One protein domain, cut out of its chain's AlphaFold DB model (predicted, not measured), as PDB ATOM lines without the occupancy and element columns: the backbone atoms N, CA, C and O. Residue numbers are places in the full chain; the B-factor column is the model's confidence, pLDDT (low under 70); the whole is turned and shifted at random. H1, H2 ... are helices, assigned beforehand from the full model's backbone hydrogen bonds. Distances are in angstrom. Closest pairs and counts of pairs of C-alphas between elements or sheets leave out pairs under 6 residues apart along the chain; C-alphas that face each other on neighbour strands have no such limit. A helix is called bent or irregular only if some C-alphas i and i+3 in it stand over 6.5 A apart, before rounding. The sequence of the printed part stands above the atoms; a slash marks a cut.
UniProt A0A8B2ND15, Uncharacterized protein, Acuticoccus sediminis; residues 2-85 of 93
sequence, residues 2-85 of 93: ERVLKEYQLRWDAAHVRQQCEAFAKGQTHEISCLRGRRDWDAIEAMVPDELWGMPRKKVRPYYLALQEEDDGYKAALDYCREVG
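This is residues 2 to 85 of the 93 residues of an uncharacterized protein of Acuticoccus sediminis (UniProt A0A8B2ND15). One long helix, H1, is the core of an elongated model: H5 runs side by side with it, H4 packs on its first turns, and H2 crosses it on the other side from H5. From the end of H1 a long loop with no named element, residues 26 to 40, folds back toward H2; then H3 and H4 bring the backbone round the beginning of H1, where residues 54 to 59 stick out, and H5 completes the path. The printed part has 84 residues with five named helices, in the order H1, H2, H3, H4, H5, and no named strand; the class is all helix. The whole is loose, with a radius of gyration of the C-alphas of 14.8 A, and its C-alphas span 47 by 24 by 19 A along their three main axes.

H1, the longest helix with 24 residues, covers residues 2 to 25 and is 34.3 A long from first to last C-alpha. It begins at C-alpha 2 at (-4.339, -27.292, -126.441) and ends at C-alpha 25 at (-18.037, -58.232, -121.000). H5 covers residues 74 to 83, 14.2 A from first to last C-alpha, and ends at C-alpha 83 at (-22.921, -52.514, -114.993). H4 covers residues 57 to 69 and is 19.0 A long. It is irregular, but only just: C-alphas 59 and 62 are 6.51 A apart. H2 covers residues 41 to 46, 8.4 A from first to last C-alpha, and H3 covers residues 50 to 54, 7.6 A.

H1 is the hub, touching three other helices. H1 and H5 touch, with 18 pairs of C-alphas within 8 A; the closest are those of Ala 14 and Tyr 74, 4.4 A apart. They run the same way at a shallow tilt of 12 degrees. H1 and H4 touch through residues 3 to 7 of H1 and 63 to 68 of H4 alone, and the closest C-alphas are those of Val 4 and Tyr 64, 5.6 A apart. H1 and H4 run the same way at a shallow tilt of 33 degrees, only just short of steep. H2 touches H1 beside residues 5 to 12 of H1 alone; the closest C-alphas, those of Gln 9 and Ile 44, are 5.8 A apart. The lines of H1 and H2 are about perpendicular, at 74 degrees. With 2 of these 3 touching pairs at a shallow tilt, the helix packing is mostly aligned, but only just. H3 touches no helix; it is close to H4 but not clearly touching, and the closest C-alphas are those of Leu 52 and Val 60, 6.7 A apart. H2 and H5 are apart, as are H2 and H4, and H1 and H3. Along the backbones of H1, H2 and H5, every O i to N i+4 pair is within hydrogen-bond range. In H4 it is 7 of 9, and in H3 0 of 1, with 1 of 2 O i to N i+3 pairs within range.

The two C-alphas farthest apart are those of Gly 27 and Lys 58, at 47.8 A, and the C-alphas of Glu 2 and Gly 85 are 34.3 A apart. Residues 54 to 59, of which 57 to 59 belong to H4, stand free. The link from H1 to H2, 15 residues, is long, and its C-alphas lie 10 to 24 A from the mean of the C-alphas. The links from H2 to H3, from H3 to H4 and from H4 to H5 are tight. The printed part has no cut. Its mean pLDDT is 92.6, and no printed residue is under 70.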
ATOM      1  N   GLU A   2      -4.490 -26.411-127.620       89.38
ATOM      2  CA  GLU A   2      -4.339 -27.292-126.441       89.38
ATOM      3  C   GLU A   2      -5.632 -27.555-125.642       89.38
ATOM      4  O   GLU A   2      -5.962 -28.696-125.350       89.38
ATOM      5  N   ARG A   3      -6.418 -26.512-125.340       91.38
ATOM      6  CA  ARG A   3      -7.689 -26.672-124.610       91.38
ATOM      7  C   ARG A   3      -8.734 -27.491-125.365       91.38
ATOM      8  O   ARG A   3      -9.414 -28.289-124.751       91.38
ATOM      9  N   VAL A   4      -8.837 -27.307-126.677       93.75
ATOM     10  CA  VAL A   4      -9.741 -28.090-127.530       93.75
ATOM     11  C   VAL A   4      -9.238 -29.526-127.632       93.75
ATOM     12  O   VAL A   4     -10.021 -30.444-127.441       93.75
ATOM     13  N   LEU A   5      -7.931 -29.725-127.838       94.12
ATOM     14  CA  LEU A   5      -7.324 -31.059-127.840       94.12
ATOM     15  C   LEU A   5      -7.618 -31.817-126.548       94.12
ATOM     16  O   LEU A   5      -7.933 -32.998-126.594       94.12
ATOM     17  N   LYS A   6      -7.589 -31.128-125.403       93.81
ATOM     18  CA  LYS A   6      -7.980 -31.718-124.125       93.81
ATOM     19  C   LYS A   6      -9.433 -32.197-124.136       93.81
ATOM     20  O   LYS A   6      -9.682 -33.296-123.671       93.81
ATOM     21  N   GLU A   7     -10.376 -31.434-124.684       95.69
ATOM     22  CA  GLU A   7     -11.783 -31.858-124.770       95.69
ATOM     23  C   GLU A   7     -11.973 -33.100-125.664       95.69
ATOM     24  O   GLU A   7     -12.742 -34.002-125.323       95.69
ATOM     25  N   TYR A   8     -11.235 -33.198-126.774       96.19
ATOM     26  CA  TYR A   8     -11.239 -34.393-127.629       96.19
ATOM     27  C   TYR A   8     -10.526 -35.583-126.981       96.19
ATOM     28  O   TYR A   8     -11.006 -36.709-127.078       96.19
ATOM     29  N   GLN A   9      -9.449 -35.339-126.233       95.00
ATOM     30  CA  GLN A   9      -8.779 -36.355-125.426       95.00
ATOM     31  C   GLN A   9      -9.752 -37.000-124.425       95.00
ATOM     32  O   GLN A   9      -9.704 -38.209-124.233       95.00
ATOM     33  N   LEU A  10     -10.649 -36.230-123.799       93.62
ATOM     34  CA  LEU A  10     -11.636 -36.785-122.860       93.62
ATOM     35  C   LEU A  10     -12.657 -37.691-123.542       93.62
ATOM     36  O   LEU A  10     -12.970 -38.758-123.017       93.62
ATOM     37  N   ARG A  11     -13.127 -37.291-124.726       95.81
ATOM     38  CA  ARG A  11     -14.044 -38.088-125.551       95.81
ATOM     39  C   ARG A  11     -13.380 -39.383-126.017       95.81
ATOM     40  O   ARG A  11     -13.979 -40.453-125.942       95.81
ATOM     41  N   TRP A  12     -12.119 -39.299-126.440       96.25
ATOM     42  CA  TRP A  12     -11.326 -40.475-126.784       96.25
ATOM     43  C   TRP A  12     -11.123 -41.389-125.571       96.25
ATOM     44  O   TRP A  12     -11.361 -42.589-125.668       96.25
ATOM     45  N   ASP A  13     -10.768 -40.830-124.409       94.00
ATOM     46  CA  ASP A  13     -10.607 -41.588-123.164       94.00
ATOM     47  C   ASP A  13     -11.916 -42.311-122.789       94.00
ATOM     48  O   ASP A  13     -11.881 -43.473-122.380       94.00
ATOM     49  N   ALA A  14     -13.074 -41.660-122.954       94.12
ATOM     50  CA  ALA A  14     -14.385 -42.258-122.708       94.12
ATOM     51  C   ALA A  14     -14.661 -43.442-123.648       94.12
ATOM     52  O   ALA A  14     -15.029 -44.527-123.188       94.12
ATOM     53  N   ALA A  15     -14.438 -43.255-124.952       95.31
ATOM     54  CA  ALA A  15     -14.610 -44.299-125.959       95.31
ATOM     55  C   ALA A  15     -13.658 -45.482-125.723       95.31
ATOM     56  O   ALA A  15     -14.072 -46.640-125.792       95.31
ATOM     57  N   HIS A  16     -12.403 -45.199-125.375       95.19
ATOM     58  CA  HIS A  16     -11.409 -46.217-125.070       95.19
ATOM     59  C   HIS A  16     -11.799 -47.028-123.828       95.19
ATOM     60  O   HIS A  16     -11.835 -48.255-123.879       95.19
ATOM     61  N   VAL A  17     -12.158 -46.369-122.720       93.62
ATOM     62  CA  VAL A  17     -12.625 -47.048-121.497       93.62
ATOM     63  C   VAL A  17     -13.837 -47.926-121.792       93.62
ATOM     64  O   VAL A  17     -13.870 -49.093-121.396       93.62
ATOM     65  N   ARG A  18     -14.808 -47.397-122.544       95.31
ATOM     66  CA  ARG A  18     -15.985 -48.152-122.976       95.31
ATOM     67  C   ARG A  18     -15.586 -49.414-123.744       95.31
ATOM     68  O   ARG A  18     -16.068 -50.492-123.407       95.31
ATOM     69  N   GLN A  19     -14.682 -49.296-124.716       95.81
ATOM     70  CA  GLN A  19     -14.184 -50.424-125.506       95.81
ATOM     71  C   GLN A  19     -13.537 -51.506-124.627       95.81
ATOM     72  O   GLN A  19     -13.807 -52.692-124.820       95.81
ATOM     73  N   GLN A  20     -12.733 -51.121-123.631       95.75
ATOM     74  CA  GLN A  20     -12.107 -52.077-122.708       95.75
ATOM     75  C   GLN A  20     -13.147 -52.821-121.861       95.75
ATOM     76  O   GLN A  20     -13.055 -54.032-121.674       95.75
ATOM     77  N   CYS A  21     -14.182 -52.124-121.396       95.62
ATOM     78  CA  CYS A  21     -15.267 -52.747-120.641       95.62
ATOM     79  C   CYS A  21     -16.164 -53.637-121.515       95.62
ATOM     80  O   CYS A  21     -16.680 -54.650-121.049       95.62
ATOM     81  N   GLU A  22     -16.324 -53.320-122.802       97.12
ATOM     82  CA  GLU A  22     -16.980 -54.216-123.759       97.12
ATOM     83  C   GLU A  22     -16.162 -55.477-124.035       97.12
ATOM     84  O   GLU A  22     -16.735 -56.562-124.115       97.12
ATOM     85  N   ALA A  23     -14.839 -55.354-124.155       97.06
ATOM     86  CA  ALA A  23     -13.949 -56.502-124.272       97.06
ATOM     87  C   ALA A  23     -14.027 -57.388-123.017       97.06
ATOM     88  O   ALA A  23     -14.195 -58.601-123.147       97.06
ATOM     89  N   PHE A  24     -14.032 -56.792-121.816       96.31
ATOM     90  CA  PHE A  24     -14.284 -57.504-120.557       96.31
ATOM     91  C   PHE A  24     -15.605 -58.283-120.598       96.31
ATOM     92  O   PHE A  24     -15.616 -59.490-120.361       96.31
ATOM     93  N   ALA A  25     -16.707 -57.619-120.959       96.81
ATOM     94  CA  ALA A  25     -18.037 -58.232-121.000       96.81
ATOM     95  C   ALA A  25     -18.125 -59.410-121.989       96.81
ATOM     96  O   ALA A  25     -18.906 -60.338-121.790       96.81
ATOM     97  N   LYS A  26     -17.307 -59.388-123.047       97.44
ATOM     98  CA  LYS A  26     -17.205 -60.454-124.056       97.44
ATOM     99  C   LYS A  26     -16.203 -61.557-123.683       97.44
ATOM    100  O   LYS A  26     -16.007 -62.472-124.479       97.44
ATOM    101  N   GLY A  27     -15.540 -61.472-122.527       95.50
ATOM    102  CA  GLY A  27     -14.473 -62.399-122.130       95.50
ATOM    103  C   GLY A  27     -13.201 -62.277-122.980       95.50
ATOM    104  O   GLY A  27     -12.413 -63.217-123.052       95.50
ATOM    105  N   GLN A  28     -13.011 -61.143-123.656       96.62
ATOM    106  CA  GLN A  28     -11.839 -60.853-124.477       96.62
ATOM    107  C   GLN A  28     -10.725 -60.211-123.641       96.62
ATOM    108  O   GLN A  28     -10.944 -59.715-122.528       96.62
ATOM    109  N   THR A  29      -9.510 -60.201-124.193       92.44
ATOM    110  CA  THR A  29      -8.395 -59.445-123.619       92.44
ATOM    111  C   THR A  29      -8.775 -57.973-123.522       92.44
ATOM    112  O   THR A  29      -9.197 -57.365-124.503       92.44
ATOM    113  N   HIS A  30      -8.623 -57.417-122.328       91.69
ATOM    114  CA  HIS A  30      -8.938 -56.037-122.007       91.69
ATOM    115  C   HIS A  30      -7.885 -55.502-121.039       91.69
ATOM    116  O   HIS A  30      -7.230 -56.262-120.323       91.69
ATOM    117  N   GLU A  31      -7.759 -54.186-120.988       88.81
ATOM    118  CA  GLU A  31      -6.886 -53.502-120.055       88.81
ATOM    119  C   GLU A  31      -7.579 -52.271-119.472       88.81
ATOM    120  O   GLU A  31      -7.663 -51.216-120.094       88.81
ATOM    121  N   ILE A  32      -8.050 -52.393-118.230       84.69
ATOM    122  CA  ILE A  32      -8.697 -51.292-117.514       84.69
ATOM    123  C   ILE A  32      -7.709 -50.712-116.510       84.69
ATOM    124  O   ILE A  32      -7.509 -51.239-115.416       84.69
ATOM    125  N   SER A  33      -7.035 -49.634-116.902       82.19
ATOM    126  CA  SER A  33      -6.030 -48.969-116.069       82.19
ATOM    127  C   SER A  33      -5.798 -47.516-116.498       82.19
ATOM    128  O   SER A  33      -6.355 -47.032-117.481       82.19
ATOM    129  N   CYS A  34      -4.974 -46.785-115.743       79.06
ATOM    130  CA  CYS A  34      -4.654 -45.392-116.045       79.06
ATOM    131  C   CYS A  34      -3.910 -45.258-117.388       79.06
ATOM    132  O   CYS A  34      -2.854 -45.860-117.586       79.06
ATOM    133  N   LEU A  35      -4.377 -44.380-118.276       83.06
ATOM    134  CA  LEU A  35      -3.815 -44.156-119.622       83.06
ATOM    135  C   LEU A  35      -2.543 -43.280-119.640       83.06
ATOM    136  O   LEU A  35      -2.290 -42.540-120.593       83.06
ATOM    137  N   ARG A  36      -1.728 -43.307-118.576       77.00
ATOM    138  CA  ARG A  36      -0.514 -42.475-118.459       77.00
ATOM    139  C   ARG A  36       0.489 -42.834-119.565       77.00
ATOM    140  O   ARG A  36       1.148 -43.861-119.478       77.00
ATOM    141  N   GLY A  37       0.585 -41.985-120.590       80.94
ATOM    142  CA  GLY A  37       1.497 -42.158-121.727       80.94
ATOM    143  C   GLY A  37       1.045 -43.166-122.789       80.94
ATOM    144  O   GLY A  37       1.828 -43.479-123.674       80.94
ATOM    145  N   ARG A  38      -0.192 -43.674-122.712       86.06
ATOM    146  CA  ARG A  38      -0.714 -44.721-123.616       86.06
ATOM    147  C   ARG A  38      -1.867 -44.262-124.499       86.06
ATOM    148  O   ARG A  38      -2.565 -45.078-125.087       86.06
ATOM    149  N   ARG A  39      -2.102 -42.953-124.535       93.06
ATOM    150  CA  ARG A  39      -3.113 -42.367-125.409       93.06
ATOM    151  C   ARG A  39      -2.604 -42.365-126.836       93.06
ATOM    152  O   ARG A  39      -1.443 -42.030-127.067       93.06
ATOM    153  N   ASP A  40      -3.492 -42.702-127.754       94.44
ATOM    154  CA  ASP A  40      -3.248 -42.556-129.178       94.44
ATOM    155  C   ASP A  40      -3.500 -41.093-129.561       94.44
ATOM    156  O   ASP A  40      -4.639 -40.665-129.749       94.44
ATOM    157  N   TRP A  41      -2.430 -40.296-129.563       93.94
ATOM    158  CA  TRP A  41      -2.526 -38.874-129.887       93.94
ATOM    159  C   TRP A  41      -2.882 -38.640-131.349       93.94
ATOM    160  O   TRP A  41      -3.644 -37.718-131.613       93.94
ATOM    161  N   ASP A  42      -2.433 -39.502-132.261       95.56
ATOM    162  CA  ASP A  42      -2.776 -39.395-133.680       95.56
ATOM    163  C   ASP A  42      -4.290 -39.589-133.871       95.56
ATOM    164  O   ASP A  42      -4.943 -38.808-134.566       95.56
ATOM    165  N   ALA A  43      -4.887 -40.565-133.176       96.44
ATOM    166  CA  ALA A  43      -6.336 -40.757-133.177       96.44
ATOM    167  C   ALA A  43      -7.091 -39.580-132.536       96.44
ATOM    168  O   ALA A  43      -8.141 -39.184-133.039       96.44
ATOM    169  N   ILE A  44      -6.574 -39.006-131.442       96.25
ATOM    170  CA  ILE A  44      -7.183 -37.831-130.792       96.25
ATOM    171  C   ILE A  44      -7.143 -36.614-131.720       96.25
ATOM    172  O   ILE A  44      -8.140 -35.902-131.839       96.25
ATOM    173  N   GLU A  45      -6.012 -36.363-132.376       95.56
ATOM    174  CA  GLU A  45      -5.854 -35.252-133.314       95.56
ATOM    175  C   GLU A  45      -6.772 -35.414-134.527       95.56
ATOM    176  O   GLU A  45      -7.409 -34.441-134.931       95.56
ATOM    177  N   ALA A  46      -6.937 -36.641-135.029       96.44
ATOM    178  CA  ALA A  46      -7.859 -36.959-136.118       96.44
ATOM    179  C   ALA A  46      -9.346 -36.750-135.762       96.44
ATOM    180  O   ALA A  46     -10.176 -36.614-136.661       96.44
ATOM    181  N   MET A  47      -9.709 -36.707-134.473       95.56
ATOM    182  CA  MET A  47     -11.071 -36.355-134.047       95.56
ATOM    183  C   MET A  47     -11.341 -34.846-134.116       95.56
ATOM    184  O   MET A  47     -12.503 -34.439-134.121       95.56
ATOM    185  N   VAL A  48     -10.299 -34.008-134.128       94.81
ATOM    186  CA  VAL A  48     -10.441 -32.551-134.154       94.81
ATOM    187  C   VAL A  48     -10.786 -32.100-135.578       94.81
ATOM    188  O   VAL A  48     -10.006 -32.364-136.489       94.81
ATOM    189  N   PRO A  49     -11.888 -31.354-135.795       93.81
ATOM    190  CA  PRO A  49     -12.217 -30.802-137.104       93.81
ATOM    191  C   PRO A  49     -11.071 -29.977-137.699       93.81
ATOM    192  O   PRO A  49     -10.554 -29.071-137.036       93.81
ATOM    193  N   ASP A  50     -10.742 -30.235-138.970       92.19
ATOM    194  CA  ASP A  50      -9.593 -29.634-139.663       92.19
ATOM    195  C   ASP A  50      -9.571 -28.100-139.588       92.19
ATOM    196  O   ASP A  50      -8.529 -27.465-139.402       92.19
ATOM    197  N   GLU A  51     -10.753 -27.490-139.660       91.56
ATOM    198  CA  GLU A  51     -10.946 -26.043-139.610       91.56
ATOM    199  C   GLU A  51     -10.384 -25.407-138.327       91.56
ATOM    200  O   GLU A  51      -9.940 -24.256-138.343       91.56
ATOM    201  N   LEU A  52     -10.371 -26.139-137.207       91.38
ATOM    202  CA  LEU A  52      -9.918 -25.617-135.917       91.38
ATOM    203  C   LEU A  52      -8.397 -25.450-135.841       91.38
ATOM    204  O   LEU A  52      -7.933 -24.585-135.090       91.38
ATOM    205  N   TRP A  53      -7.627 -26.209-136.627       90.44
ATOM    206  CA  TRP A  53      -6.162 -26.132-136.641       90.44
ATOM    207  C   TRP A  53      -5.650 -24.811-137.217       90.44
ATOM    208  O   TRP A  53      -4.679 -24.244-136.713       90.44
ATOM    209  N   GLY A  54      -6.333 -24.281-138.235       88.62
ATOM    210  CA  GLY A  54      -5.989 -23.012-138.885       88.62
ATOM    211  C   GLY A  54      -6.629 -21.774-138.248       88.62
ATOM    212  O   GLY A  54      -6.314 -20.644-138.632       88.62
ATOM    213  N   MET A  55      -7.545 -21.941-137.287       90.88
ATOM    214  CA  MET A  55      -8.307 -20.817-136.745       90.88
ATOM    215  C   MET A  55      -7.481 -19.925-135.800       90.88
ATOM    216  O   MET A  55      -6.814 -20.404-134.877       90.88
ATOM    217  N   PRO A  56      -7.608 -18.587-135.909       89.44
ATOM    218  CA  PRO A  56      -7.063 -17.675-134.912       89.44
ATOM    219  C   PRO A  56      -7.633 -17.966-133.519       89.44
ATOM    220  O   PRO A  56      -8.837 -18.158-133.363       89.44
ATOM    221  N   ARG A  57      -6.803 -17.880-132.469       83.44
ATOM    222  CA  ARG A  57      -7.196 -18.169-131.069       83.44
ATOM    223  C   ARG A  57      -8.517 -17.517-130.627       83.44
ATOM    224  O   ARG A  57      -9.289 -18.146-129.909       83.44
ATOM    225  N   LYS A  58      -8.789 -16.279-131.058       85.50
ATOM    226  CA  LYS A  58     -10.038 -15.558-130.738       85.50
ATOM    227  C   LYS A  58     -11.283 -16.254-131.300       85.50
ATOM    228  O   LYS A  58     -12.323 -16.219-130.654       85.50
ATOM    229  N   LYS A  59     -11.163 -16.900-132.466       90.25
ATOM    230  CA  LYS A  59     -12.235 -17.667-133.113       90.25
ATOM    231  C   LYS A  59     -12.374 -19.086-132.560       90.25
ATOM    232  O   LYS A  59     -13.461 -19.629-132.632       90.25
ATOM    233  N   VAL A  60     -11.327 -19.647-131.949       91.12
ATOM    234  CA  VAL A  60     -11.366 -20.981-131.312       91.12
ATOM    235  C   VAL A  60     -12.139 -20.972-129.986       91.12
ATOM    236  O   VAL A  60     -12.723 -21.980-129.604       91.12
ATOM    237  N   ARG A  61     -12.158 -19.846-129.254       90.50
ATOM    238  CA  ARG A  61     -12.778 -19.775-127.915       90.50
ATOM    239  C   ARG A  61     -14.269 -20.162-127.900       90.50
ATOM    240  O   ARG A  61     -14.620 -20.931-127.013       90.50
ATOM    241  N   PRO A  62     -15.131 -19.677-128.814       92.12
ATOM    242  CA  PRO A  62     -16.524 -20.121-128.878       92.12
ATOM    243  C   PRO A  62     -16.676 -21.637-129.067       92.12
ATOM    244  O   PRO A  62     -17.445 -22.245-128.337       92.12
ATOM    245  N   TYR A  63     -15.887 -22.255-129.955       91.75
ATOM    246  CA  TYR A  63     -15.901 -23.714-130.152       91.75
ATOM    247  C   TYR A  63     -15.487 -24.466-128.898       91.75
ATOM    248  O   TYR A  63     -16.122 -25.437-128.516       91.75
ATOM    249  N   TYR A  64     -14.430 -23.996-128.236       92.44
ATOM    250  CA  TYR A  64     -14.010 -24.576-126.970       92.44
ATOM    251  C   TYR A  64     -15.136 -24.538-125.929       92.44
ATOM    252  O   TYR A  64     -15.375 -25.548-125.290       92.44
ATOM    253  N   LEU A  65     -15.835 -23.408-125.778       93.75
ATOM    254  CA  LEU A  65     -16.944 -23.298-124.825       93.75
ATOM    255  C   LEU A  65     -18.106 -24.231-125.186       93.75
ATOM    256  O   LEU A  65     -18.618 -24.897-124.298       93.75
ATOM    257  N   ALA A  66     -18.457 -24.336-126.470       94.06
ATOM    258  CA  ALA A  66     -19.476 -25.280-126.930       94.06
ATOM    259  C   ALA A  66     -19.099 -26.733-126.584       94.06
ATOM    260  O   ALA A  66     -19.901 -27.458-126.007       94.06
ATOM    261  N   LEU A  67     -17.838 -27.125-126.813       93.38
ATOM    262  CA  LEU A  67     -17.335 -28.455-126.448       93.38
ATOM    263  C   LEU A  67     -17.399 -28.743-124.940       93.38
ATOM    264  O   LEU A  67     -17.450 -29.913-124.572       93.38
ATOM    265  N   GLN A  68     -17.358 -27.720-124.078       92.62
ATOM    266  CA  GLN A  68     -17.488 -27.893-122.625       92.62
ATOM    267  C   GLN A  68     -18.937 -28.066-122.163       92.62
ATOM    268  O   GLN A  68     -19.165 -28.585-121.072       92.62
ATOM    269  N   GLU A  69     -19.902 -27.576-122.941       94.06
ATOM    270  CA  GLU A  69     -21.332 -27.737-122.656       94.06
ATOM    271  C   GLU A  69     -21.842 -29.117-123.095       94.06
ATOM    272  O   GLU A  69     -22.839 -29.612-122.571       94.06
ATOM    273  N   GLU A  70     -21.139 -29.747-124.034       93.06
ATOM    274  CA  GLU A  70     -21.379 -31.119-124.469       93.06
ATOM    275  C   GLU A  70     -20.923 -32.150-123.421       93.06
ATOM    276  O   GLU A  70     -19.921 -31.973-122.727       93.06
ATOM    277  N   ASP A  71     -21.632 -33.279-123.351       90.75
ATOM    278  CA  ASP A  71     -21.208 -34.435-122.555       90.75
ATOM    279  C   ASP A  71     -19.998 -35.120-123.217       90.75
ATOM    280  O   ASP A  71     -20.048 -35.500-124.390       90.75
ATOM    281  N   ASP A  72     -18.908 -35.304-122.464       92.56
ATOM    282  CA  ASP A  72     -17.711 -36.016-122.931       92.56
ATOM    283  C   ASP A  72     -17.917 -37.543-123.004       92.56
ATOM    284  O   ASP A  72     -17.078 -38.259-123.555       92.56
ATOM    285  N   GLY A  73     -19.036 -38.040-122.463       93.94
ATOM    286  CA  GLY A  73     -19.426 -39.446-122.463       93.94
ATOM    287  C   GLY A  73     -18.702 -40.289-121.412       93.94
ATOM    288  O   GLY A  73     -18.991 -41.482-121.270       93.94
ATOM    289  N   TYR A  74     -17.788 -39.708-120.631       91.81
ATOM    290  CA  TYR A  74     -16.955 -40.459-119.694       91.81
ATOM    291  C   TYR A  74     -17.780 -41.041-118.548       91.81
ATOM    292  O   TYR A  74     -17.572 -42.185-118.141       91.81
ATOM    293  N   LYS A  75     -18.765 -40.286-118.046       92.50
ATOM    294  CA  LYS A  75     -19.687 -40.780-117.013       92.50
ATOM    295  C   LYS A  75     -20.437 -42.022-117.505       92.50
ATOM    296  O   LYS A  75     -20.439 -43.034-116.809       92.50
ATOM    297  N   ALA A  76     -21.005 -41.959-118.710       94.62
ATOM    298  CA  ALA A  76     -21.735 -43.071-119.313       94.62
ATOM    299  C   ALA A  76     -20.834 -44.294-119.562       94.62
ATOM    300  O   ALA A  76     -21.249 -45.430-119.318       94.62
ATOM    301  N   ALA A  77     -19.582 -44.079-119.983       94.44
ATOM    302  CA  ALA A  77     -18.599 -45.150-120.120       94.44
ATOM    303  C   ALA A  77     -18.345 -45.858-118.777       94.44
ATOM    304  O   ALA A  77     -18.407 -47.086-118.712       94.44
ATOM    305  N   LEU A  78     -18.137 -45.100-117.692       93.00
ATOM    306  CA  LEU A  78     -17.947 -45.677-116.356       93.00
ATOM    307  C   LEU A  78     -19.186 -46.386-115.822       93.00
ATOM    308  O   LEU A  78     -19.051 -47.429-115.183       93.00
ATOM    309  N   ASP A  79     -20.373 -45.838-116.058       94.88
ATOM    310  CA  ASP A  79     -21.620 -46.460-115.618       94.88
ATOM    311  C   ASP A  79     -21.795 -47.836-116.269       94.88
ATOM    312  O   ASP A  79     -22.061 -48.811-115.566       94.88
ATOM    313  N   TYR A  80     -21.489 -47.962-117.560       95.81
ATOM    314  CA  TYR A  80     -21.466 -49.265-118.219       95.81
ATOM    315  C   TYR A  80     -20.383 -50.201-117.688       95.81
ATOM    316  O   TYR A  80     -20.648 -51.373-117.441       95.81
ATOM    317  N   CYS A  81     -19.163 -49.702-117.478       94.50
ATOM    318  CA  CYS A  81     -18.095 -50.509-116.893       94.50
ATOM    319  C   CYS A  81     -18.501 -51.101-115.535       94.50
ATOM    320  O   CYS A  81     -18.136 -52.234-115.223       94.50
ATOM    321  N   ARG A  82     -19.266 -50.355-114.726       94.88
ATOM    322  CA  ARG A  82     -19.822 -50.843-113.455       94.88
ATOM    323  C   ARG A  82     -20.934 -51.861-113.676       94.88
ATOM    324  O   ARG A  82     -20.979 -52.853-112.955       94.88
ATOM    325  N   GLU A  83     -21.814 -51.619-114.643       96.25
ATOM    326  CA  GLU A  83     -22.921 -52.514-114.993       96.25
ATOM    327  C   GLU A  83     -22.419 -53.906-115.392       96.25
ATOM    328  O   GLU A  83     -22.909 -54.908-114.876       96.25
ATOM    329  N   VAL A  84     -21.385 -53.975-116.235       96.38
ATOM    330  CA  VAL A  84     -20.788 -55.250-116.664       96.38
ATOM    331  C   VAL A  84     -19.817 -55.842-115.635       96.38
ATOM    332  O   VAL A  84     -19.257 -56.907-115.868       96.38
ATOM    333  N   GLY A  85     -19.595 -55.167-114.503       94.56
ATOM    334  CA  GLY A  85     -18.710 -55.632-113.430       94.56
ATOM    335  C   GLY A  85     -17.212 -55.488-113.714       94.56
ATOM    336  O   GLY A  85     -16.403 -56.064-112.991       94.56
TER     337      GLY A  85